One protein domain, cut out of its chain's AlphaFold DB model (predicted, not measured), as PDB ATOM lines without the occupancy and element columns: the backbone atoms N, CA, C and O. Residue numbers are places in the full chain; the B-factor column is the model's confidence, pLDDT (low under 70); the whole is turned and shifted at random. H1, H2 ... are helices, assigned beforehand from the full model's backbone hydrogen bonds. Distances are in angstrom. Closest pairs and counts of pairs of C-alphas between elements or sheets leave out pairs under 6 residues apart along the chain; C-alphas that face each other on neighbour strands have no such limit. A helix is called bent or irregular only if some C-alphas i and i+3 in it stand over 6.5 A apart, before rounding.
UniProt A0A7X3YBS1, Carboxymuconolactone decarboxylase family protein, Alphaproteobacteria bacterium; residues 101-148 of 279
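Overview. This is residues 101 to 148 of the 279 residues of the protein "Carboxymuconolactone decarboxylase family protein" of Alphaproteobacteria bacterium (UniProt A0A7X3YBS1). A cluster of three short helices, H1, H2 and H3, forms a small body, and the longest helix, H4, leaves it from a corner beside H3, so that its far part, residues 140 to 146, sticks out as an arm together with residues 147 and 148. Within the cluster H1 packs on both H2 and H3. The printed part has 48 residues with four named helices, in the order H1, H2, H3, H4 along the chain, and no named strand; the class is all helix. The whole is compact, with a radius of gyration of the C-alphas of 9.9 A, yet elongated in outline, spanning 31 by 19 by 18 A.

Along the chain. H4 is residues 131 to 146, 21.0 A from first to last C-alpha, from C-alpha 131 at (-100.893, -22.879, 1.053) to C-alpha 146 at (-87.451, -9.425, -7.924). It is not bent, but has a kink of 28 degrees near residue 140. H3 is residues 122 to 127, 8.8 A long. H1 is residues 102 to 111, 14.7 A long, beginning at C-alpha 102 at (-102.509, -11.650, 10.501). H2 is residues 116 to 119, 5.1 A long.

Arrangement. H4 and H3 only just touch, with 3 pairs of C-alphas within 8 A, and only at the corner by their link; H4 touches H3 with residues 133 to 134 alone. Their closest C-alphas, those of Leu 127 and Ala 134, are 5.2 A apart, and they run opposite ways at a steep tilt of 52 degrees. H3 touches H1, the closest C-alphas being those of Ser 105 and Arg 125, 5.3 A apart; the two run the same way at a steep tilt of 51 degrees. H1 touches H2, with the C-alphas of Ala 106 and Ala 119 closest at 5.0 A. H2 and H3 are close but not clearly touching, the closest C-alphas being those of Ala 119 and Arg 125 at 6.8 A. H1 and H4 are also close but not clearly touching, with the C-alphas of Arg 108 and Pro 131 closest at 7.3 A, and their lines are about perpendicular at 81 degrees. H2 and H4 are apart. Every pair of O i and N i+4 is within hydrogen-bond range in H3 and H4, 5 of 6 are in H1, and H2 is too short for such a pair.

Size, cuts and confidence. The C-alphas of Pro 101 and Gly 148, the two farthest apart, are 31.5 A apart. Residues 140 to 148, of which 140 to 146 belong to H4, stand free; the body without them spans 21 by 16 by 12 A. The printed part has no cut, and the three links between helices are tight. The mean pLDDT of the printed part is 86.1, and no printed residue is under 70.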
ATOM      1  N   PRO A 101    -106.586 -14.271  10.048       88.94
ATOM      2  CA  PRO A 101    -105.951 -13.370  11.005       88.94
ATOM      3  C   PRO A 101    -104.466 -13.147  10.654       88.94
ATOM      4  O   PRO A 101    -103.812 -14.098  10.212       88.94
ATOM      5  N   PRO A 102    -103.899 -11.942  10.864       85.38
ATOM      6  CA  PRO A 102    -102.509 -11.650  10.501       85.38
ATOM      7  C   PRO A 102    -101.483 -12.637  11.080       85.38
ATOM      8  O   PRO A 102    -100.601 -13.084  10.354       85.38
ATOM      9  N   ASP A 103    -101.623 -13.035  12.349       90.50
ATOM     10  CA  ASP A 103    -100.700 -13.982  12.996       90.50
ATOM     11  C   ASP A 103    -100.786 -15.397  12.415       90.50
ATOM     12  O   ASP A 103     -99.770 -16.064  12.212       90.50
ATOM     13  N   GLU A 104    -102.003 -15.850  12.109       91.69
ATOM     14  CA  GLU A 104    -102.237 -17.141  11.460       91.69
ATOM     15  C   GLU A 104    -101.624 -17.153  10.057       91.69
ATOM     16  O   GLU A 104    -100.961 -18.114   9.661       91.69
ATOM     17  N   SER A 105    -101.803 -16.058   9.316       89.94
ATOM     18  CA  SER A 105    -101.220 -15.883   7.992       89.94
ATOM     19  C   SER A 105     -99.691 -15.844   8.043       89.94
ATOM     20  O   SER A 105     -99.047 -16.577   7.300       89.94
ATOM     21  N   ALA A 106     -99.097 -15.106   8.983       90.62
ATOM     22  CA  ALA A 106     -97.651 -15.078   9.194       90.62
ATOM     23  C   ALA A 106     -97.075 -16.470   9.492       90.62
ATOM     24  O   ALA A 106     -96.070 -16.873   8.897       90.62
ATOM     25  N   ARG A 107     -97.743 -17.250  10.356       93.00
ATOM     26  CA  ARG A 107     -97.329 -18.625  10.673       93.00
ATOM     27  C   ARG A 107     -97.299 -19.503   9.422       93.00
ATOM     28  O   ARG A 107     -96.288 -20.153   9.171       93.00
ATOM     29  N   ARG A 108     -98.371 -19.484   8.621       91.88
ATOM     30  CA  ARG A 108     -98.444 -20.245   7.360       91.88
ATOM     31  C   ARG A 108     -97.434 -19.746   6.328       91.88
ATOM     32  O   ARG A 108     -96.809 -20.544   5.641       91.88
ATOM     33  N   GLY A 109     -97.245 -18.432   6.227       89.81
ATOM     34  CA  GLY A 109     -96.300 -17.820   5.296       89.81
ATOM     35  C   GLY A 109     -94.853 -18.220   5.575       89.81
ATOM     36  O   GLY A 109     -94.102 -18.488   4.636       89.81
ATOM     37  N   LYS A 110     -94.482 -18.370   6.852       90.12
ATOM     38  CA  LYS A 110     -93.153 -18.845   7.262       90.12
ATOM     39  C   LYS A 110     -92.829 -20.239   6.713       90.12
ATOM     40  O   LYS A 110     -91.704 -20.473   6.281       90.12
ATOM     41  N   GLU A 111     -93.805 -21.145   6.661       86.44
ATOM     42  CA  GLU A 111     -93.648 -22.490   6.070       86.44
ATOM     43  C   GLU A 111     -93.425 -22.446   4.544       86.44
ATOM     44  O   GLU A 111     -92.905 -23.391   3.937       86.44
ATOM     45  N   LEU A 112     -93.797 -21.334   3.904       85.06
ATOM     46  CA  LEU A 112     -93.562 -21.072   2.484       85.06
ATOM     47  C   LEU A 112     -92.301 -20.230   2.223       85.06
ATOM     48  O   LEU A 112     -91.964 -20.021   1.059       85.06
ATOM     49  N   GLY A 113     -91.599 -19.778   3.269       85.81
ATOM     50  CA  GLY A 113     -90.429 -18.901   3.155       85.81
ATOM     51  C   GLY A 113     -90.763 -17.438   2.843       85.81
ATOM     52  O   GLY A 113     -89.905 -16.724   2.332       85.81
ATOM     53  N   LEU A 114     -91.996 -16.999   3.114       85.19
ATOM     54  CA  LEU A 114     -92.390 -15.595   2.974       85.19
ATOM     55  C   LEU A 114     -91.813 -14.746   4.108       85.19
ATOM     56  O   LEU A 114     -91.708 -15.208   5.247       85.19
ATOM     57  N   ASP A 115     -91.502 -13.486   3.800       86.62
ATOM     58  CA  ASP A 115     -91.233 -12.478   4.823       86.62
ATOM     59  C   ASP A 115     -92.480 -12.250   5.700       86.62
ATOM     60  O   ASP A 115     -93.613 -12.280   5.213       86.62
ATOM     61  N   ASP A 116     -92.277 -12.004   6.997       84.81
ATOM     62  CA  ASP A 116     -93.365 -11.834   7.972       84.81
ATOM     63  C   ASP A 116     -94.243 -10.616   7.631       84.81
ATOM     64  O   ASP A 116     -95.475 -10.705   7.638       84.81
ATOM     65  N   GLY A 117     -93.622  -9.507   7.219       80.19
ATOM     66  CA  GLY A 117     -94.324  -8.297   6.799       80.19
ATOM     67  C   GLY A 117     -95.062  -8.452   5.468       80.19
ATOM     68  O   GLY A 117     -96.051  -7.758   5.233       80.19
ATOM     69  N   GLN A 118     -94.619  -9.356   4.591       78.94
ATOM     70  CA  GLN A 118     -95.363  -9.737   3.386       78.94
ATOM     71  C   GLN A 118     -96.555 -10.630   3.737       78.94
ATOM     72  O   GLN A 118     -97.679 -10.339   3.330       78.94
ATOM     73  N   ALA A 119     -96.332 -11.677   4.535       85.75
ATOM     74  CA  ALA A 119     -97.347 -12.666   4.881       85.75
ATOM     75  C   ALA A 119     -98.552 -12.055   5.614       85.75
ATOM     76  O   ALA A 119     -99.674 -12.506   5.426       85.75
ATOM     77  N   ARG A 120     -98.354 -10.992   6.399       84.69
ATOM     78  CA  ARG A 120     -99.435 -10.320   7.142       84.69
ATOM     79  C   ARG A 120    -100.374  -9.465   6.289       84.69
ATOM     80  O   ARG A 120    -101.346  -8.944   6.828       84.69
ATOM     81  N   ARG A 121    -100.118  -9.311   4.990       79.75
ATOM     82  CA  ARG A 121    -100.912  -8.435   4.115       79.75
ATOM     83  C   ARG A 121    -102.141  -9.132   3.537       79.75
ATOM     84  O   ARG A 121    -102.137 -10.340   3.316       79.75
ATOM     85  N   ALA A 122    -103.133  -8.323   3.189       79.38
ATOM     86  CA  ALA A 122    -104.380  -8.564   2.470       79.38
ATOM     87  C   ALA A 122    -104.370  -9.822   1.581       79.38
ATOM     88  O   ALA A 122    -104.982 -10.847   1.899       79.38
ATOM     89  N   PRO A 123    -103.613  -9.778   0.471       80.50
ATOM     90  CA  PRO A 123    -103.559 -10.878  -0.490       80.50
ATOM     91  C   PRO A 123    -102.979 -12.167   0.067       80.50
ATOM     92  O   PRO A 123    -103.426 -13.249  -0.294       80.50
ATOM     93  N   TYR A 124    -101.977 -12.077   0.938       84.06
ATOM     94  CA  TYR A 124    -101.363 -13.258   1.533       84.06
ATOM     95  C   TYR A 124    -102.299 -13.875   2.572       84.06
ATOM     96  O   TYR A 124    -102.464 -15.092   2.591       84.06
ATOM     97  N   ARG A 125    -103.015 -13.053   3.348       87.94
ATOM     98  CA  ARG A 125    -104.086 -13.490   4.256       87.94
ATOM     99  C   ARG A 125    -105.231 -14.183   3.526       87.94
ATOM    100  O   ARG A 125    -105.810 -15.115   4.082       87.94
ATOM    101  N   LEU A 126    -105.532 -13.763   2.298       87.00
ATOM    102  CA  LEU A 126    -106.479 -14.440   1.418       87.00
ATOM    103  C   LEU A 126    -105.909 -15.770   0.902       87.00
ATOM    104  O   LEU A 126    -106.500 -16.824   1.135       87.00
ATOM    105  N   LEU A 127    -104.763 -15.731   0.215       87.50
ATOM    106  CA  LEU A 127    -104.201 -16.874  -0.511       87.50
ATOM    107  C   LEU A 127    -103.709 -17.991   0.416       87.50
ATOM    108  O   LEU A 127    -103.834 -19.163   0.074       87.50
ATOM    109  N   LEU A 128    -103.191 -17.671   1.608       89.38
ATOM    110  CA  LEU A 128    -102.680 -18.659   2.572       89.38
ATOM    111  C   LEU A 128    -103.779 -19.514   3.225       89.38
ATOM    112  O   LEU A 128    -103.484 -20.427   4.005       89.38
ATOM    113  N   GLN A 129    -105.046 -19.285   2.875       89.12
ATOM    114  CA  GLN A 129    -106.106 -20.270   3.088       89.12
ATOM    115  C   GLN A 129    -105.869 -21.555   2.279       89.12
ATOM    116  O   GLN A 129    -106.287 -22.622   2.720       89.12
ATOM    117  N   HIS A 130    -105.121 -21.469   1.172       88.88
ATOM    118  CA  HIS A 130    -104.688 -22.582   0.323       88.88
ATOM    119  C   HIS A 130    -103.156 -22.540   0.118       88.88
ATOM    120  O   HIS A 130    -102.669 -22.021  -0.889       88.88
ATOM    121  N   PRO A 131    -102.350 -23.037   1.082       88.56
ATOM    122  CA  PRO A 131    -100.893 -22.879   1.053       88.56
ATOM    123  C   PRO A 131    -100.181 -23.433  -0.199       88.56
ATOM    124  O   PRO A 131     -99.263 -22.765  -0.684       88.56
ATOM    125  N   PRO A 132    -100.561 -24.599  -0.770       89.44
ATOM    126  CA  PRO A 132     -99.989 -25.062  -2.036       89.44
ATOM    127  C   PRO A 132    -100.212 -24.079  -3.193       89.44
ATOM    128  O   PRO A 132     -99.268 -23.771  -3.924       89.44
ATOM    129  N   LEU A 133    -101.425 -23.535  -3.322       85.81
ATOM    130  CA  LEU A 133    -101.747 -22.545  -4.347       85.81
ATOM    131  C   LEU A 133    -101.019 -21.218  -4.098       85.81
ATOM    132  O   LEU A 133    -100.436 -20.651  -5.023       85.81
ATOM    133  N   ALA A 134    -100.964 -20.760  -2.844       86.44
ATOM    134  CA  ALA A 134    -100.202 -19.575  -2.456       86.44
ATOM    135  C   ALA A 134     -98.714 -19.703  -2.821       86.44
ATOM    136  O   ALA A 134     -98.124 -18.749  -3.327       86.44
ATOM    137  N   ARG A 135     -98.112 -20.885  -2.625       88.25
ATOM    138  CA  ARG A 135     -96.723 -21.167  -3.022       88.25
ATOM    139  C   ARG A 135     -96.534 -21.032  -4.534       88.25
ATOM    140  O   ARG A 135     -95.572 -20.396  -4.958       88.25
ATOM    141  N   ALA A 136     -97.432 -21.616  -5.327       87.06
ATOM    142  CA  ALA A 136     -97.349 -21.576  -6.786       87.06
ATOM    143  C   ALA A 136     -97.488 -20.141  -7.325       87.06
ATOM    144  O   ALA A 136     -96.624 -19.676  -8.071       87.06
ATOM    145  N   LEU A 137     -98.518 -19.416  -6.879       84.38
ATOM    146  CA  LEU A 137     -98.762 -18.028  -7.282       84.38
ATOM    147  C   LEU A 137     -97.620 -17.101  -6.848       84.38
ATOM    148  O   LEU A 137     -97.113 -16.329  -7.659       84.38
ATOM    149  N   ASN A 138     -97.155 -17.215  -5.599       84.12
ATOM    150  CA  ASN A 138     -96.055 -16.390  -5.102       84.12
ATOM    151  C   ASN A 138     -94.721 -16.708  -5.789       84.12
ATOM    152  O   ASN A 138     -93.891 -15.814  -5.938       84.12
ATOM    153  N   GLY A 139     -94.494 -17.959  -6.201       85.75
ATOM    154  CA  GLY A 139     -93.291 -18.350  -6.935       85.75
ATOM    155  C   GLY A 139     -93.147 -17.566  -8.237       85.75
ATOM    156  O   GLY A 139     -92.107 -16.949  -8.469       85.75
ATOM    157  N   LEU A 140     -94.209 -17.519  -9.047       82.75
ATOM    158  CA  LEU A 140     -94.223 -16.743 -10.288       82.75
ATOM    159  C   LEU A 140     -94.147 -15.232 -10.014       82.75
ATOM    160  O   LEU A 140     -93.314 -14.547 -10.608       82.75
ATOM    161  N   LEU A 141     -94.922 -14.734  -9.044       83.94
ATOM    162  CA  LEU A 141     -94.909 -13.326  -8.633       83.94
ATOM    163  C   LEU A 141     -93.504 -12.859  -8.219       83.94
ATOM    164  O   LEU A 141     -93.023 -11.820  -8.662       83.94
ATOM    165  N   SER A 142     -92.808 -13.659  -7.408       84.06
ATOM    166  CA  SER A 142     -91.465 -13.346  -6.908       84.06
ATOM    167  C   SER A 142     -90.412 -13.346  -8.016       84.06
ATOM    168  O   SER A 142     -89.433 -12.598  -7.940       84.06
ATOM    169  N   ARG A 143     -90.583 -14.181  -9.050       86.25
ATOM    170  CA  ARG A 143     -89.705 -14.157 -10.227       86.25
ATOM    171  C   ARG A 143     -89.883 -12.853 -10.996       86.25
ATOM    172  O   ARG A 143     -88.887 -12.174 -11.207       86.25
ATOM    173  N   LEU A 144     -91.123 -12.478 -11.305       86.81
ATOM    174  CA  LEU A 144     -91.441 -11.269 -12.073       86.81
ATOM    175  C   LEU A 144     -91.094  -9.970 -11.322       86.81
ATOM    176  O   LEU A 144     -90.651  -9.005 -11.935       86.81
ATOM    177  N   LEU A 145     -91.259  -9.933  -9.995       83.50
ATOM    178  CA  LEU A 145     -90.988  -8.731  -9.196       83.50
ATOM    179  C   LEU A 145     -89.507  -8.501  -8.883       83.50
ATOM    180  O   LEU A 145     -89.056  -7.357  -8.872       83.50
ATOM    181  N   TYR A 146     -88.766  -9.565  -8.564       81.25
ATOM    182  CA  TYR A 146     -87.451  -9.425  -7.924       81.25
ATOM    183  C   TYR A 146     -86.302 -10.062  -8.704       81.25
ATOM    184  O   TYR A 146     -85.152  -9.716  -8.457       81.25
ATOM    185  N   ASN A 147     -86.585 -11.001  -9.608       81.62
ATOM    186  CA  ASN A 147     -85.565 -11.825 -10.267       81.62
ATOM    187  C   ASN A 147     -85.727 -11.843 -11.794       81.62
ATOM    188  O   ASN A 147     -85.369 -12.832 -12.440       81.62
ATOM    189  N   GLY A 148     -86.333 -10.784 -12.323       83.62
ATOM    190  CA  GLY A 148     -86.612 -10.590 -13.735       83.62
ATOM    191  C   GLY A 148     -85.496  -9.848 -14.467       83.62
ATOM    192  O   GLY A 148     -84.659  -9.198 -13.838       83.62
TER     193      GLY A 148